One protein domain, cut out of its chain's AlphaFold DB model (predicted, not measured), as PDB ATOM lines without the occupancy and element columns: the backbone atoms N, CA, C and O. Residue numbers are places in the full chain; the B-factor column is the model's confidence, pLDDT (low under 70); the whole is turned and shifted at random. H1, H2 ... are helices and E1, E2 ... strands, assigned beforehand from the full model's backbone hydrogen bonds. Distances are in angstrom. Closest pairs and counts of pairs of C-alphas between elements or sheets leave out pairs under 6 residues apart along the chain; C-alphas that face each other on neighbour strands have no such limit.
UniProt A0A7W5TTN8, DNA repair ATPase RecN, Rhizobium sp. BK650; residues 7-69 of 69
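AT A GLANCE: This is residues 7 to 69 of the 69 residues of the protein "DNA repair ATPase RecN" of Rhizobium sp. BK650 (UniProt A0A7W5TTN8). This is a small domain with little regular structure: a short two-strand hairpin, E1 and E2, with one helix, H1, near E1 and long loops making up the rest. The last loop, residues 47 to 69, leaves the end of H1 and folds back past E2. The printed part has 63 residues, 18 of them in named elements, in the order E1, E2, H1; the class is mixed, the sheet antiparallel. It is compact, with a radius of gyration of the C-alphas of 12.1 A and spans of 31 by 26 by 21 A.

IN THESE COORDINATES: E1 is residues 7 to 9, from C-alpha 7 at (-34.095, -7.924, 9.127). E2 is residues 17 to 20. H1, residues 36 to 46, is 15.8 A long and ends at C-alpha 46, (-33.045, -14.251, 2.288).

HOW THE PARTS SIT: E1 and E2 form an antiparallel hairpin at 174 degrees; N 7 and O 19 are within hydrogen-bond range at 2.9 A. The closest C-alphas of E1 and H1, those of Ile 7 and Leu 42, are 7.9 A apart. In H1, 6 of 7 O i to N i+4 pairs are within range.

THE WHOLE: The C-alphas farthest apart, of Gly 13 and Gly 24, are 33.9 A apart. The printed part has no cut. The link from E2 to H1 is long. Mean pLDDT of the printed part is 73.3; residues 32 to 35, 50 to 51 and 53 to 69 are under 70.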
ATOM      1  N   ILE A   7     -35.281  -7.083   8.929       87.12
ATOM      2  CA  ILE A   7     -34.095  -7.924   9.127       87.12
ATOM      3  C   ILE A   7     -33.636  -7.725  10.571       87.12
ATOM      4  O   ILE A   7     -33.423  -6.590  11.005       87.12
ATOM      5  N   ARG A   8     -33.475  -8.830  11.305       86.62
ATOM      6  CA  ARG A   8     -33.004  -8.845  12.693       86.62
ATOM      7  C   ARG A   8     -31.815  -9.786  12.821       86.62
ATOM      8  O   ARG A   8     -31.896 -10.944  12.425       86.62
ATOM      9  N   LEU A   9     -30.731  -9.280  13.395       83.31
ATOM     10  CA  LEU A   9     -29.573 -10.069  13.795       83.31
ATOM     11  C   LEU A   9     -29.594 -10.212  15.314       83.31
ATOM     12  O   LEU A   9     -29.606  -9.207  16.025       83.31
ATOM     13  N   THR A  10     -29.594 -11.453  15.787       84.75
ATOM     14  CA  THR A  10     -29.627 -11.802  17.212       84.75
ATOM     15  C   THR A  10     -28.370 -12.573  17.588       84.75
ATOM     16  O   THR A  10     -27.896 -13.396  16.805       84.75
ATOM     17  N   GLY A  11     -27.855 -12.364  18.796       81.75
ATOM     18  CA  GLY A  11     -26.716 -13.119  19.311       81.75
ATOM     19  C   GLY A  11     -26.775 -13.241  20.827       81.75
ATOM     20  O   GLY A  11     -27.169 -12.303  21.514       81.75
ATOM     21  N   THR A  12     -26.382 -14.396  21.365       85.44
ATOM     22  CA  THR A  12     -26.363 -14.631  22.815       85.44
ATOM     23  C   THR A  12     -25.474 -13.597  23.510       85.44
ATOM     24  O   THR A  12     -24.291 -13.486  23.197       85.44
ATOM     25  N   GLY A  13     -26.043 -12.835  24.448       83.00
ATOM     26  CA  GLY A  13     -25.323 -11.785  25.180       83.00
ATOM     27  C   GLY A  13     -25.082 -10.488  24.397       83.00
ATOM     28  O   GLY A  13     -24.425  -9.597  24.926       83.00
ATOM     29  N   GLN A  14     -25.618 -10.359  23.178       81.19
ATOM     30  CA  GLN A  14     -25.522  -9.149  22.358       81.19
ATOM     31  C   GLN A  14     -26.886  -8.465  22.233       81.19
ATOM     32  O   GLN A  14     -27.931  -9.110  22.252       81.19
ATOM     33  N   THR A  15     -26.883  -7.139  22.094       80.50
ATOM     34  CA  THR A  15     -28.101  -6.400  21.739       80.50
ATOM     35  C   THR A  15     -28.446  -6.659  20.282       80.50
ATOM     36  O   THR A  15     -27.587  -6.532  19.409       80.50
ATOM     37  N   ASP A  16     -29.710  -6.975  20.024       81.88
ATOM     38  CA  ASP A  16     -30.180  -7.236  18.672       81.88
ATOM     39  C   ASP A  16     -30.032  -6.011  17.770       81.88
ATOM     40  O   ASP A  16     -30.433  -4.897  18.121       81.88
ATOM     41  N   ALA A  17     -29.504  -6.237  16.568       79.25
ATOM     42  CA  ALA A  17     -29.500  -5.237  15.513       79.25
ATOM     43  C   ALA A  17     -30.752  -5.420  14.651       79.25
ATOM     44  O   ALA A  17     -31.036  -6.521  14.174       79.25
ATOM     45  N   LEU A  18     -31.500  -4.336  14.454       83.69
ATOM     46  CA  LEU A  18     -32.815  -4.358  13.821       83.69
ATOM     47  C   LEU A  18     -32.908  -3.341  12.687       83.69
ATOM     48  O   LEU A  18     -32.546  -2.176  12.854       83.69
ATOM     49  N   VAL A  19     -33.476  -3.770  11.561       84.75
ATOM     50  CA  VAL A  19     -33.792  -2.916  10.413       84.75
ATOM     51  C   VAL A  19     -35.233  -3.143  10.013       84.75
ATOM     52  O   VAL A  19     -35.596  -4.245   9.612       84.75
ATOM     53  N   ARG A  20     -36.053  -2.094  10.097       87.56
ATOM     54  CA  ARG A  20     -37.446  -2.122   9.644       87.56
ATOM     55  C   ARG A  20     -37.580  -1.371   8.336       87.56
ATOM     56  O   ARG A  20     -37.282  -0.181   8.274       87.56
ATOM     57  N   PHE A  21     -38.059  -2.073   7.318       87.31
ATOM     58  CA  PHE A  21     -38.313  -1.507   6.003       87.31
ATOM     59  C   PHE A  21     -39.733  -0.955   5.945       87.31
ATOM     60  O   PHE A  21     -40.693  -1.583   6.402       87.31
ATOM     61  N   LYS A  22     -39.872   0.232   5.361       86.75
ATOM     62  CA  LYS A  22     -41.164   0.863   5.101       86.75
ATOM     63  C   LYS A  22     -41.542   0.724   3.626       86.75
ATOM     64  O   LYS A  22     -40.678   0.445   2.795       86.75
ATOM     65  N   PRO A  23     -42.830   0.882   3.275       86.12
ATOM     66  CA  PRO A  23     -43.232   0.993   1.878       86.12
ATOM     67  C   PRO A  23     -42.490   2.140   1.178       86.12
ATOM     68  O   PRO A  23     -42.336   3.209   1.761       86.12
ATOM     69  N   GLY A  24     -42.081   1.920  -0.071       87.06
ATOM     70  CA  GLY A  24     -41.316   2.892  -0.856       87.06
ATOM     71  C   GLY A  24     -39.795   2.693  -0.776       87.06
ATOM     72  O   GLY A  24     -39.324   1.660  -0.290       87.06
ATOM     73  N   PRO A  25     -39.012   3.648  -1.304       84.56
ATOM     74  CA  PRO A  25     -37.555   3.614  -1.233       84.56
ATOM     75  C   PRO A  25     -37.077   3.688   0.223       84.56
ATOM     76  O   PRO A  25     -37.556   4.511   0.995       84.56
ATOM     77  N   ASN A  26     -36.126   2.834   0.604       85.19
ATOM     78  CA  ASN A  26     -35.498   2.868   1.926       85.19
ATOM     79  C   ASN A  26     -34.016   3.209   1.753       85.19
ATOM     80  O   ASN A  26     -33.305   2.473   1.066       85.19
ATOM     81  N   VAL A  27     -33.541   4.291   2.376       84.00
ATOM     82  CA  VAL A  27     -32.131   4.700   2.303       84.00
ATOM     83  C   VAL A  27     -31.429   4.364   3.614       84.00
ATOM     84  O   VAL A  27     -31.809   4.823   4.693       84.00
ATOM     85  N   ILE A  28     -30.378   3.552   3.516       80.19
ATOM     86  CA  ILE A  28     -29.607   3.077   4.667       80.19
ATOM     87  C   ILE A  28     -28.266   3.802   4.690       80.19
ATOM     88  O   ILE A  28     -27.399   3.568   3.849       80.19
ATOM     89  N   THR A  29     -28.108   4.695   5.663       76.00
ATOM     90  CA  THR A  29     -26.932   5.560   5.817       76.00
ATOM     91  C   THR A  29     -26.194   5.264   7.118       76.00
ATOM     92  O   THR A  29     -26.810   4.911   8.120       76.00
ATOM     93  N   GLY A  30     -24.880   5.457   7.126       72.94
ATOM     94  CA  GLY A  30     -24.034   5.315   8.311       72.94
ATOM     95  C   GLY A  30     -22.562   5.428   7.933       72.94
ATOM     96  O   GLY A  30     -22.235   5.342   6.745       72.94
ATOM     97  N   ASP A  31     -21.678   5.553   8.916       71.06
ATOM     98  CA  ASP A  31     -20.233   5.717   8.699       71.06
ATOM     99  C   ASP A  31     -19.618   4.534   7.949       71.06
ATOM    100  O   ASP A  31     -20.160   3.428   7.983       71.06
ATOM    101  N   SER A  32     -18.511   4.730   7.232       67.06
ATOM    102  CA  SER A  32     -17.854   3.633   6.504       67.06
ATOM    103  C   SER A  32     -17.567   2.431   7.425       67.06
ATOM    104  O   SER A  32     -17.338   2.597   8.617       67.06
ATOM    105  N   ASP A  33     -17.645   1.216   6.877       63.91
ATOM    106  CA  ASP A  33     -17.371  -0.060   7.571       63.91
ATOM    107  C   ASP A  33     -18.308  -0.466   8.738       63.91
ATOM    108  O   ASP A  33     -18.114  -1.476   9.404       63.91
ATOM    109  N   THR A  34     -19.427   0.237   8.933       68.19
ATOM    110  CA  THR A  34     -20.426  -0.067   9.991       68.19
ATOM    111  C   THR A  34     -21.357  -1.264   9.727       68.19
ATOM    112  O   THR A  34     -22.362  -1.439  10.414       68.19
ATOM    113  N   GLY A  35     -21.069  -2.106   8.727       69.38
ATOM    114  CA  GLY A  35     -21.900  -3.281   8.413       69.38
ATOM    115  C   GLY A  35     -23.017  -3.058   7.378       69.38
ATOM    116  O   GLY A  35     -23.795  -3.972   7.121       69.38
ATOM    117  N   LYS A  36     -23.079  -1.906   6.696       79.00
ATOM    118  CA  LYS A  36     -24.059  -1.663   5.606       79.00
ATOM    119  C   LYS A  36     -23.950  -2.673   4.457       79.00
ATOM    120  O   LYS A  36     -24.952  -3.241   4.036       79.00
ATOM    121  N   SER A  37     -22.731  -2.959   3.991       78.56
ATOM    122  CA  SER A  37     -22.500  -3.970   2.945       78.56
ATOM    123  C   SER A  37     -22.844  -5.388   3.409       78.56
ATOM    124  O   SER A  37     -23.023  -6.274   2.581       78.56
ATOM    125  N   TYR A  38     -22.919  -5.620   4.725       80.38
ATOM    126  CA  TYR A  38     -23.358  -6.894   5.285       80.38
ATOM    127  C   TYR A  38     -24.878  -7.050   5.183       80.38
ATOM    128  O   TYR A  38     -25.350  -8.102   4.766       80.38
ATOM    129  N   LEU A  39     -25.638  -5.985   5.452       81.44
ATOM    130  CA  LEU A  39     -27.090  -5.991   5.289       81.44
ATOM    131  C   LEU A  39     -27.524  -6.327   3.855       81.44
ATOM    132  O   LEU A  39     -28.462  -7.098   3.676       81.44
ATOM    133  N   LEU A  40     -26.826  -5.796   2.845       81.44
ATOM    134  CA  LEU A  40     -27.113  -6.111   1.440       81.44
ATOM    135  C   LEU A  40     -27.010  -7.624   1.172       81.44
ATOM    136  O   LEU A  40     -27.877  -8.210   0.540       81.44
ATOM    137  N   ARG A  41     -26.003  -8.281   1.760       83.06
ATOM    138  CA  ARG A  41     -25.811  -9.734   1.631       83.06
ATOM    139  C   ARG A  41     -26.876 -10.539   2.369       83.06
ATOM    140  O   ARG A  41     -27.217 -11.624   1.922       83.06
ATOM    141  N   LEU A  42     -27.391 -10.034   3.494       84.25
ATOM    142  CA  LEU A  42     -28.522 -10.663   4.187       84.25
ATOM    143  C   LEU A  42     -29.782 -10.621   3.327       84.25
ATOM    144  O   LEU A  42     -30.518 -11.600   3.291       84.25
ATOM    145  N   VAL A  43     -30.012  -9.507   2.626       85.00
ATOM    146  CA  VAL A  43     -31.105  -9.395   1.652       85.00
ATOM    147  C   VAL A  43     -30.934 -10.444   0.554       85.00
ATOM    148  O   VAL A  43     -31.855 -11.226   0.342       85.00
ATOM    149  N   ASP A  44     -29.758 -10.526  -0.072       86.12
ATOM    150  CA  ASP A  44     -29.486 -11.515  -1.126       86.12
ATOM    151  C   ASP A  44     -29.675 -12.957  -0.625       86.12
ATOM    152  O   ASP A  44     -30.294 -13.782  -1.295       86.12
ATOM    153  N   TYR A  45     -29.200 -13.254   0.587       84.31
ATOM    154  CA  TYR A  45     -29.340 -14.566   1.218       84.31
ATOM    155  C   TYR A  45     -30.805 -14.940   1.480       84.31
ATOM    156  O   TYR A  45     -31.238 -16.027   1.108       84.31
ATOM    157  N   VAL A  46     -31.602 -14.030   2.055       84.00
ATOM    158  CA  VAL A  46     -33.045 -14.251   2.288       84.00
ATOM    159  C   VAL A  46     -33.808 -14.433   0.971       84.00
ATOM    160  O   VAL A  46     -34.817 -15.133   0.937       84.00
ATOM    161  N   LEU A  47     -33.321 -13.835  -0.118       85.12
ATOM    162  CA  LEU A  47     -33.879 -13.992  -1.462       85.12
ATOM    163  C   LEU A  47     -33.396 -15.260  -2.193       85.12
ATOM    164  O   LEU A  47     -33.805 -15.482  -3.331       85.12
ATOM    165  N   GLY A  48     -32.592 -16.110  -1.546       83.19
ATOM    166  CA  GLY A  48     -32.190 -17.418  -2.067       83.19
ATOM    167  C   GLY A  48     -30.771 -17.490  -2.631       83.19
ATOM    168  O   GLY A  48     -30.468 -18.432  -3.358       83.19
ATOM    169  N   ALA A  49     -29.892 -16.531  -2.325       82.88
ATOM    170  CA  ALA A  49     -28.477 -16.681  -2.650       82.88
ATOM    171  C   ALA A  49     -27.865 -17.871  -1.887       82.88
ATOM    172  O   ALA A  49     -28.075 -18.025  -0.684       82.88
ATOM    173  N   GLU A  50     -27.079 -18.692  -2.589       69.44
ATOM    174  CA  GLU A  50     -26.593 -19.990  -2.094       69.44
ATOM    175  C   GLU A  50     -25.700 -19.897  -0.848       69.44
ATOM    176  O   GLU A  50     -25.651 -20.838  -0.059       69.44
ATOM    177  N   GLU A  51     -24.990 -18.781  -0.639       68.81
ATOM    178  CA  GLU A  51     -23.965 -18.725   0.399       68.81
ATOM    179  C   GLU A  51     -23.796 -17.331   1.021       68.81
ATOM    180  O   GLU A  51     -23.463 -16.342   0.359       68.81
ATOM    181  N   LEU A  52     -23.954 -17.257   2.344       71.25
ATOM    182  CA  LEU A  52     -23.643 -16.062   3.121       71.25
ATOM    183  C   LEU A  52     -22.122 -15.979   3.338       71.25
ATOM    184  O   LEU A  52     -21.601 -16.373   4.377       71.25
ATOM    185  N   LYS A  53     -21.390 -15.443   2.353       57.91
ATOM    186  CA  LYS A  53     -19.908 -15.422   2.293       57.91
ATOM    187  C   LYS A  53     -19.166 -14.636   3.394       57.91
ATOM    188  O   LYS A  53     -17.988 -14.325   3.241       57.91
ATOM    189  N   LYS A  54     -19.808 -14.249   4.498       61.41
ATOM    190  CA  LYS A  54     -19.125 -13.589   5.623       61.41
ATOM    191  C   LYS A  54     -19.653 -14.147   6.938       61.41
ATOM    192  O   LYS A  54     -20.756 -13.803   7.357       61.41
ATOM    193  N   VAL A  55     -18.841 -14.989   7.573       56.03
ATOM    194  CA  VAL A  55     -19.039 -15.400   8.965       56.03
ATOM    195  C   VAL A  55     -18.962 -14.137   9.819       56.03
ATOM    196  O   VAL A  55     -17.989 -13.384   9.738       56.03
ATOM    197  N   ILE A  56     -20.024 -13.856  10.571       59.53
ATOM    198  CA  ILE A  56     -20.045 -12.732  11.503       59.53
ATOM    199  C   ILE A  56     -19.119 -13.109  12.659       59.53
ATOM    200  O   ILE A  56     -19.415 -14.042  13.401       59.53
ATOM    201  N   ASP A  57     -17.998 -12.403  12.817       52.84
ATOM    202  CA  ASP A  57     -17.267 -12.447  14.082       52.84
ATOM    203  C   ASP A  57     -18.171 -11.839  15.159       52.84
ATOM    204  O   ASP A  57     -18.777 -10.789  14.944       52.84
ATOM    205  N   SER A  58     -18.255 -12.477  16.323       49.47
ATOM    206  CA  SER A  58     -19.039 -12.025  17.481       49.47
ATOM    207  C   SER A  58     -18.796 -10.560  17.900       49.47
ATOM    208  O   SER A  58     -19.599 -10.009  18.652       49.47
ATOM    209  N   ARG A  59     -17.730  -9.906  17.412       50.53
ATOM    210  CA  ARG A  59     -17.417  -8.481  17.612       50.53
ATOM    211  C   ARG A  59     -18.035  -7.524  16.585       50.53
ATOM    212  O   ARG A  59     -17.910  -6.313  16.769       50.53
ATOM    213  N   LEU A  60     -18.674  -8.003  15.512       50.19
ATOM    214  CA  LEU A  60     -19.258  -7.121  14.497       50.19
ATOM    215  C   LEU A  60     -20.480  -6.394  15.068       50.19
ATOM    216  O   LEU A  60     -21.598  -6.905  15.093       50.19
ATOM    217  N   ARG A  61     -20.257  -5.159  15.511       51.50
ATOM    218  CA  ARG A  61     -21.316  -4.259  15.949       51.50
ATOM    219  C   ARG A  61     -21.929  -3.617  14.710       51.50
ATOM    220  O   ARG A  61     -21.362  -2.693  14.135       51.50
ATOM    221  N   VAL A  62     -23.070  -4.136  14.269       55.72
ATOM    222  CA  VAL A  62     -23.822  -3.508  13.182       55.72
ATOM    223  C   VAL A  62     -24.504  -2.265  13.748       55.72
ATOM    224  O   VAL A  62     -25.572  -2.336  14.357       55.72
ATOM    225  N   CYS A  63     -23.860  -1.112  13.574       52.28
ATOM    226  CA  CYS A  63     -24.463   0.181  13.864       52.28
ATOM    227  C   CYS A  63     -25.496   0.482  12.777       52.28
ATOM    228  O   CYS A  63     -25.191   1.104  11.759       52.28
ATOM    229  N   MET A  64     -26.727   0.018  12.984       54.09
ATOM    230  CA  MET A  64     -27.856   0.398  12.143       54.09
ATOM    231  C   MET A  64     -28.214   1.860  12.425       54.09
ATOM    232  O   MET A  64     -29.054   2.170  13.269       54.09
ATOM    233  N   GLY A  65     -27.535   2.772  11.724       49.22
ATOM    234  CA  GLY A  65     -27.976   4.154  11.589       49.22
ATOM    235  C   GLY A  65     -29.390   4.166  11.012       49.22
ATOM    236  O   GLY A  65     -29.696   3.394  10.101       49.22
ATOM    237  N   GLY A  66     -30.267   4.983  11.597       52.00
ATOM    238  CA  GLY A  66     -31.693   4.993  11.273       52.00
ATOM    239  C   GLY A  66     -31.952   5.054   9.767       52.00
ATOM    240  O   GLY A  66     -31.352   5.861   9.057       52.00
ATOM    241  N   VAL A  67     -32.855   4.195   9.289       50.22
ATOM    242  CA  VAL A  67     -33.339   4.216   7.905       50.22
ATOM    243  C   VAL A  67     -34.024   5.561   7.677       50.22
ATOM    244  O   VAL A  67     -35.034   5.862   8.322       50.22
ATOM    245  N   ARG A  68     -33.456   6.387   6.796       54.22
ATOM    246  CA  ARG A  68     -34.100   7.626   6.354       54.22
ATOM    247  C   ARG A  68     -34.992   7.307   5.152       54.22
ATOM    248  O   ARG A  68     -34.659   6.444   4.339       54.22
ATOM    249  N   GLN A  69     -36.149   7.963   5.122       52.59
ATOM    250  CA  GLN A  69     -37.114   7.925   4.021       52.59
ATOM    251  C   GLN A  69     -36.866   9.124   3.119       52.59
ATOM    252  O   GLN A  69     -36.623  10.209   3.698       52.59
TER     253      GLN A  69